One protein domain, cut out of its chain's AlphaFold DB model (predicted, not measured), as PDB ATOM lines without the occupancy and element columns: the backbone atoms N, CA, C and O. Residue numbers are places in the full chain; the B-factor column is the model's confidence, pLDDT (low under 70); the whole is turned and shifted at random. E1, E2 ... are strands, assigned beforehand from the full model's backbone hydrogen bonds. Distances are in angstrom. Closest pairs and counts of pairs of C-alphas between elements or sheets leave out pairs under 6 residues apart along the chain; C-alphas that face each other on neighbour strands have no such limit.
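This is residues 522 to 574 of the 574 residues of the protein "PML-RARA-regulated adapter molecule 1" of Erinaceus europaeus (UniProt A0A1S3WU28). There is little regular structure: a small sheet of three strands, E1 - E2 - E3, from which a long loop, residues 531 to 551, reaches out and folds back between E1 and E2. The printed part has 53 residues, 13 of them in the named strands E1, E2 and E3, with no named helix; the class is all strand. The strands make a meander, each the antiparallel neighbour of the one before. The whole is compact, with a radius of gyration of the C-alphas of 10.5 A and spans of 31 by 25 by 22 A.

E2, residues 552 to 557, is 15.3 A long. E1, residues 527 to 530, begins with C-alpha 527 at (176.418, 131.838, 160.057). E3, residues 565 to 567, ends with C-alpha 567 at (170.618, 140.339, 162.930).

E2 is the inner strand. E1 and E2 form an antiparallel hairpin at 143 degrees, with N 553 and O 529 2.9 A apart, within hydrogen-bond range. E2 and E3 form another at 137 degrees, with N 565 and O 557 2.8 A apart, also within range. E1 and E3 are apart.

The C-alphas farthest apart, Glu 522 and Asn 534, are 32.5 A apart. The printed part has no cut. The link E1 to E2 is long. No printed residue is under 70 in pLDDT.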
ATOM      1  N   GLU A 522     177.524 144.067 150.832       88.25
ATOM      2  CA  GLU A 522     176.257 143.335 150.916       88.25
ATOM      3  C   GLU A 522     176.087 142.691 152.304       88.25
ATOM      4  O   GLU A 522     177.048 142.208 152.900       88.25
ATOM      5  N   ILE A 523     174.860 142.676 152.836       87.88
ATOM      6  CA  ILE A 523     174.561 142.060 154.139       87.88
ATOM      7  C   ILE A 523     174.332 140.554 153.948       87.88
ATOM      8  O   ILE A 523     173.201 140.065 153.958       87.88
ATOM      9  N   VAL A 524     175.431 139.824 153.763       91.00
ATOM     10  CA  VAL A 524     175.445 138.357 153.695       91.00
ATOM     11  C   VAL A 524     175.417 137.776 155.113       91.00
ATOM     12  O   VAL A 524     176.088 138.274 156.011       91.00
ATOM     13  N   ILE A 525     174.642 136.710 155.329       92.94
ATOM     14  CA  ILE A 525     174.619 135.984 156.607       92.94
ATOM     15  C   ILE A 525     175.725 134.927 156.568       92.94
ATOM     16  O   ILE A 525     175.577 133.914 155.887       92.94
ATOM     17  N   GLN A 526     176.815 135.139 157.306       92.44
ATOM     18  CA  GLN A 526     177.927 134.185 157.376       92.44
ATOM     19  C   GLN A 526     177.545 132.900 158.117       92.44
ATOM     20  O   GLN A 526     177.935 131.808 157.712       92.44
ATOM     21  N   THR A 527     176.811 132.996 159.230       94.56
ATOM     22  CA  THR A 527     176.418 131.838 160.057       94.56
ATOM     23  C   THR A 527     175.206 132.177 160.926       94.56
ATOM     24  O   THR A 527     175.048 133.310 161.377       94.56
ATOM     25  N   ARG A 528     174.350 131.188 161.212       94.81
ATOM     26  CA  ARG A 528     173.328 131.292 162.265       94.81
ATOM     27  C   ARG A 528     173.853 130.675 163.557       94.81
ATOM     28  O   ARG A 528     174.117 129.476 163.591       94.81
ATOM     29  N   MET A 529     173.985 131.477 164.610       93.38
ATOM     30  CA  MET A 529     174.474 131.029 165.919       93.38
ATOM     31  C   MET A 529     173.345 131.079 166.952       93.38
ATOM     32  O   MET A 529     172.574 132.036 167.002       93.38
ATOM     33  N   MET A 530     173.241 130.042 167.785       93.88
ATOM     34  CA  MET A 530     172.348 130.044 168.945       93.88
ATOM     35  C   MET A 530     173.088 130.630 170.147       93.88
ATOM     36  O   MET A 530     174.173 130.170 170.492       93.88
ATOM     37  N   ILE A 531     172.481 131.608 170.813       92.75
ATOM     38  CA  ILE A 531     172.981 132.147 172.080       92.75
ATOM     39  C   ILE A 531     172.837 131.070 173.157       92.75
ATOM     40  O   ILE A 531     171.728 130.570 173.372       92.75
ATOM     41  N   ASP A 532     173.927 130.759 173.864       92.69
ATOM     42  CA  ASP A 532     173.969 129.729 174.907       92.69
ATOM     43  C   ASP A 532     172.715 129.753 175.802       92.69
ATOM     44  O   ASP A 532     172.440 130.770 176.458       92.69
ATOM     45  N   PRO A 533     171.978 128.632 175.933       92.31
ATOM     46  CA  PRO A 533     170.829 128.536 176.834       92.31
ATOM     47  C   PRO A 533     171.150 128.895 178.296       92.31
ATOM     48  O   PRO A 533     170.255 129.266 179.057       92.31
ATOM     49  N   ASN A 534     172.429 128.835 178.681       90.81
ATOM     50  CA  ASN A 534     172.923 129.157 180.018       90.81
ATOM     51  C   ASN A 534     173.394 130.621 180.176       90.81
ATOM     52  O   ASN A 534     173.362 131.146 181.296       90.81
ATOM     53  N   ALA A 535     173.784 131.319 179.098       87.19
ATOM     54  CA  ALA A 535     174.362 132.668 179.173       87.19
ATOM     55  C   ALA A 535     173.405 133.698 179.794       87.19
ATOM     56  O   ALA A 535     172.183 133.567 179.743       87.19
ATOM     57  N   LYS A 536     173.944 134.750 180.419       83.25
ATOM     58  CA  LYS A 536     173.126 135.808 181.035       83.25
ATOM     59  C   LYS A 536     172.358 136.593 179.962       83.25
ATOM     60  O   LYS A 536     172.959 137.129 179.037       83.25
ATOM     61  N   THR A 537     171.035 136.708 180.104       86.62
ATOM     62  CA  THR A 537     170.213 137.543 179.211       86.62
ATOM     63  C   THR A 537     170.610 139.009 179.367       86.62
ATOM     64  O   THR A 537     170.462 139.572 180.458       86.62
ATOM     65  N   ARG A 538     171.096 139.640 178.298       82.94
ATOM     66  CA  ARG A 538     171.558 141.035 178.310       82.94
ATOM     67  C   ARG A 538     170.479 141.915 177.686       82.94
ATOM     68  O   ARG A 538     170.080 141.700 176.546       82.94
ATOM     69  N   ARG A 539     170.002 142.925 178.424       85.19
ATOM     70  CA  ARG A 539     169.134 143.961 177.840       85.19
ATOM     71  C   ARG A 539     169.932 144.728 176.782       85.19
ATOM     72  O   ARG A 539     171.074 145.100 177.040       85.19
ATOM     73  N   GLY A 540     169.327 144.935 175.615       83.81
ATOM     74  CA  GLY A 540     169.974 145.626 174.501       83.81
ATOM     75  C   GLY A 540     170.239 147.097 174.812       83.81
ATOM     76  O   GLY A 540     169.478 147.726 175.550       83.81
ATOM     77  N   GLY A 541     171.312 147.631 174.239       81.00
ATOM     78  CA  GLY A 541     171.667 149.052 174.264       81.00
ATOM     79  C   GLY A 541     171.699 149.625 172.845       81.00
ATOM     80  O   GLY A 541     171.565 148.886 171.879       81.00
ATOM     81  N   GLY A 542     171.916 150.934 172.686       79.25
ATOM     82  CA  GLY A 542     171.821 151.600 171.370       79.25
ATOM     83  C   GLY A 542     172.808 151.129 170.281       79.25
ATOM     84  O   GLY A 542     172.631 151.486 169.116       79.25
ATOM     85  N   LYS A 543     173.823 150.339 170.665       81.81
ATOM     86  CA  LYS A 543     174.821 149.689 169.796       81.81
ATOM     87  C   LYS A 543     175.031 148.198 170.127       81.81
ATOM     88  O   LYS A 543     176.160 147.729 170.083       81.81
ATOM     89  N   HIS A 544     174.008 147.527 170.664       87.44
ATOM     90  CA  HIS A 544     174.128 146.159 171.181       87.44
ATOM     91  C   HIS A 544     172.770 145.460 171.245       87.44
ATOM     92  O   HIS A 544     171.901 145.866 172.028       87.44
ATOM     93  N   LEU A 545     172.634 144.344 170.530       89.12
ATOM     94  CA  LEU A 545     171.381 143.604 170.465       89.12
ATOM     95  C   LEU A 545     170.927 143.063 171.841       89.12
ATOM     96  O   LEU A 545     171.723 142.683 172.703       89.12
ATOM     97  N   GLY A 546     169.609 143.042 172.064       89.81
ATOM     98  CA  GLY A 546     168.997 142.556 173.304       89.81
ATOM     99  C   GLY A 546     168.801 141.046 173.308       89.81
ATOM    100  O   GLY A 546     167.730 140.579 172.935       89.81
ATOM    101  N   ILE A 547     169.828 140.317 173.743       90.62
ATOM    102  CA  ILE A 547     169.945 138.862 173.600       90.62
ATOM    103  C   ILE A 547     169.231 138.047 174.693       90.62
ATOM    104  O   ILE A 547     169.383 138.294 175.901       90.62
ATOM    105  N   ARG A 548     168.485 137.018 174.272       90.19
ATOM    106  CA  ARG A 548     167.829 136.031 175.147       90.19
ATOM    107  C   ARG A 548     168.514 134.657 175.059       90.19
ATOM    108  O   ARG A 548     169.125 134.302 174.061       90.19
ATOM    109  N   ARG A 549     168.387 133.862 176.126       93.12
ATOM    110  CA  ARG A 549     168.874 132.469 176.196       93.12
ATOM    111  C   ARG A 549     168.204 131.608 175.127       93.12
ATOM    112  O   ARG A 549     166.975 131.604 175.068       93.12
ATOM    113  N   GLY A 550     168.988 130.873 174.338       91.88
ATOM    114  CA  GLY A 550     168.476 130.012 173.264       91.88
ATOM    115  C   GLY A 550     167.856 130.770 172.083       91.88
ATOM    116  O   GLY A 550     167.155 130.166 171.277       91.88
ATOM    117  N   GLU A 551     168.065 132.085 171.979       93.88
ATOM    118  CA  GLU A 551     167.678 132.861 170.798       93.88
ATOM    119  C   GLU A 551     168.713 132.634 169.685       93.88
ATOM    120  O   GLU A 551     169.913 132.552 169.951       93.88
ATOM    121  N   ILE A 552     168.248 132.478 168.445       94.44
ATOM    122  CA  ILE A 552     169.107 132.266 167.274       94.44
ATOM    123  C   ILE A 552     169.284 133.605 166.565       94.44
ATOM    124  O   ILE A 552     168.295 134.285 166.277       94.44
ATOM    125  N   LEU A 553     170.534 133.964 166.284       94.38
ATOM    126  CA  LEU A 553     170.917 135.182 165.579       94.38
ATOM    127  C   LEU A 553     171.596 134.862 164.251       94.38
ATOM    128  O   LEU A 553     172.266 133.838 164.099       94.38
ATOM    129  N   GLU A 554     171.429 135.767 163.296       94.94
ATOM    130  CA  GLU A 554     172.106 135.752 162.003       94.94
ATOM    131  C   GLU A 554     173.363 136.621 162.106       94.94
ATOM    132  O   GLU A 554     173.259 137.844 162.197       94.94
ATOM    133  N   VAL A 555     174.546 136.005 162.132       94.19
ATOM    134  CA  VAL A 555     175.825 136.728 162.124       94.19
ATOM    135  C   VAL A 555     176.096 137.218 160.707       94.19
ATOM    136  O   VAL A 555     176.134 136.421 159.768       94.19
ATOM    137  N   ILE A 556     176.271 138.530 160.567       92.94
ATOM    138  CA  ILE A 556     176.617 139.204 159.310       92.94
ATOM    139  C   ILE A 556     178.140 139.240 159.154       92.94
ATOM    140  O   ILE A 556     178.674 138.892 158.107       92.94
ATOM    141  N   GLU A 557     178.842 139.652 160.211       92.25
ATOM    142  CA  GLU A 557     180.287 139.872 160.192       92.25
ATOM    143  C   GLU A 557     180.888 139.740 161.596       92.25
ATOM    144  O   GLU A 557     180.317 140.215 162.581       92.25
ATOM    145  N   PHE A 558     182.071 139.132 161.685       90.31
ATOM    146  CA  PHE A 558     182.908 139.146 162.883       90.31
ATOM    147  C   PHE A 558     183.839 140.363 162.830       90.31
ATOM    148  O   PHE A 558     184.927 140.291 162.264       90.31
ATOM    149  N   THR A 559     183.409 141.493 163.396       88.12
ATOM    150  CA  THR A 559     184.211 142.731 163.415       88.12
ATOM    151  C   THR A 559     185.364 142.672 164.413       88.12
ATOM    152  O   THR A 559     186.409 143.276 164.184       88.12
ATOM    153  N   ASN A 560     185.191 141.937 165.512       86.31
ATOM    154  CA  ASN A 560     186.192 141.681 166.543       86.31
ATOM    155  C   ASN A 560     186.102 140.207 166.996       86.31
ATOM    156  O   ASN A 560     185.061 139.572 166.825       86.31
ATOM    157  N   PRO A 561     187.127 139.651 167.671       86.00
ATOM    158  CA  PRO A 561     186.999 138.349 168.335       86.00
ATOM    159  C   PRO A 561     185.984 138.349 169.500       86.00
ATOM    160  O   PRO A 561     185.544 137.283 169.919       86.00
ATOM    161  N   GLU A 562     185.604 139.526 170.020       86.69
ATOM    162  CA  GLU A 562     184.651 139.695 171.133       86.69
ATOM    163  C   GLU A 562     183.309 140.352 170.737       86.69
ATOM    164  O   GLU A 562     182.332 140.247 171.482       86.69
ATOM    165  N   GLU A 563     183.230 141.024 169.583       89.31
ATOM    166  CA  GLU A 563     182.015 141.679 169.070       89.31
ATOM    167  C   GLU A 563     181.740 141.191 167.635       89.31
ATOM    168  O   GLU A 563     182.634 141.168 166.794       89.31
ATOM    169  N   MET A 564     180.493 140.812 167.348       91.25
ATOM    170  CA  MET A 564     180.041 140.346 166.032       91.25
ATOM    171  C   MET A 564     178.720 141.028 165.670       91.25
ATOM    172  O   MET A 564     177.836 141.156 166.520       91.25
ATOM    173  N   LEU A 565     178.580 141.457 164.419       92.31
ATOM    174  CA  LEU A 565     177.394 142.150 163.926       92.31
ATOM    175  C   LEU A 565     176.268 141.144 163.690       92.31
ATOM    176  O   LEU A 565     176.389 140.240 162.859       92.31
ATOM    177  N   CYS A 566     175.174 141.294 164.436       92.62
ATOM    178  CA  CYS A 566     174.099 140.312 164.505       92.62
ATOM    179  C   CYS A 566     172.753 140.883 164.069       92.62
ATOM    180  O   CYS A 566     172.354 141.979 164.458       92.62
ATOM    181  N   ARG A 567     171.995 140.072 163.335       92.38
ATOM    182  CA  ARG A 567     170.618 140.339 162.930       92.38
ATOM    183  C   ARG A 567     169.640 139.463 163.710       92.38
ATOM    184  O   ARG A 567     169.801 138.246 163.803       92.38
ATOM    185  N   ASP A 568     168.619 140.099 164.282       91.75
ATOM    186  CA  ASP A 568     167.528 139.420 164.985       91.75
ATOM    187  C   ASP A 568     166.426 138.947 164.023       91.75
ATOM    188  O   ASP A 568     166.251 139.474 162.922       91.75
ATOM    189  N   ALA A 569     165.600 137.996 164.471       87.12
ATOM    190  CA  ALA A 569     164.457 137.477 163.707       87.12
ATOM    191  C   ALA A 569     163.349 138.525 163.411       87.12
ATOM    192  O   ALA A 569     162.316 138.203 162.823       87.12
ATOM    193  N   LYS A 570     163.533 139.784 163.830       84.56
ATOM    194  CA  LYS A 570     162.663 140.935 163.550       84.56
ATOM    195  C   LYS A 570     163.323 141.897 162.544       84.56
ATOM    196  O   LYS A 570     162.752 142.954 162.269       84.56
ATOM    197  N   GLY A 571     164.496 141.546 162.010       83.62
ATOM    198  CA  GLY A 571     165.281 142.319 161.049       83.62
ATOM    199  C   GLY A 571     166.120 143.445 161.655       83.62
ATOM    200  O   GLY A 571     166.588 144.286 160.898       83.62
ATOM    201  N   LYS A 572     166.290 143.524 162.983       87.00
ATOM    202  CA  LYS A 572     167.161 144.527 163.617       87.00
ATOM    203  C   LYS A 572     168.613 144.043 163.572       87.00
ATOM    204  O   LYS A 572     168.887 142.973 164.104       87.00
ATOM    205  N   CYS A 573     169.511 144.841 162.999       86.88
ATOM    206  CA  CYS A 573     170.951 144.572 162.968       86.88
ATOM    207  C   CYS A 573     171.680 145.471 163.982       86.88
ATOM    208  O   CYS A 573     171.450 146.686 163.986       86.88
ATOM    209  N   GLU A 574     172.509 144.888 164.851       87.75
ATOM    210  CA  GLU A 574     173.213 145.569 165.954       87.75
ATOM    211  C   GLU A 574     174.435 144.797 166.475       87.75
ATOM    212  O   GLU A 574     174.615 143.628 166.064       87.75
TER     213      GLU A 574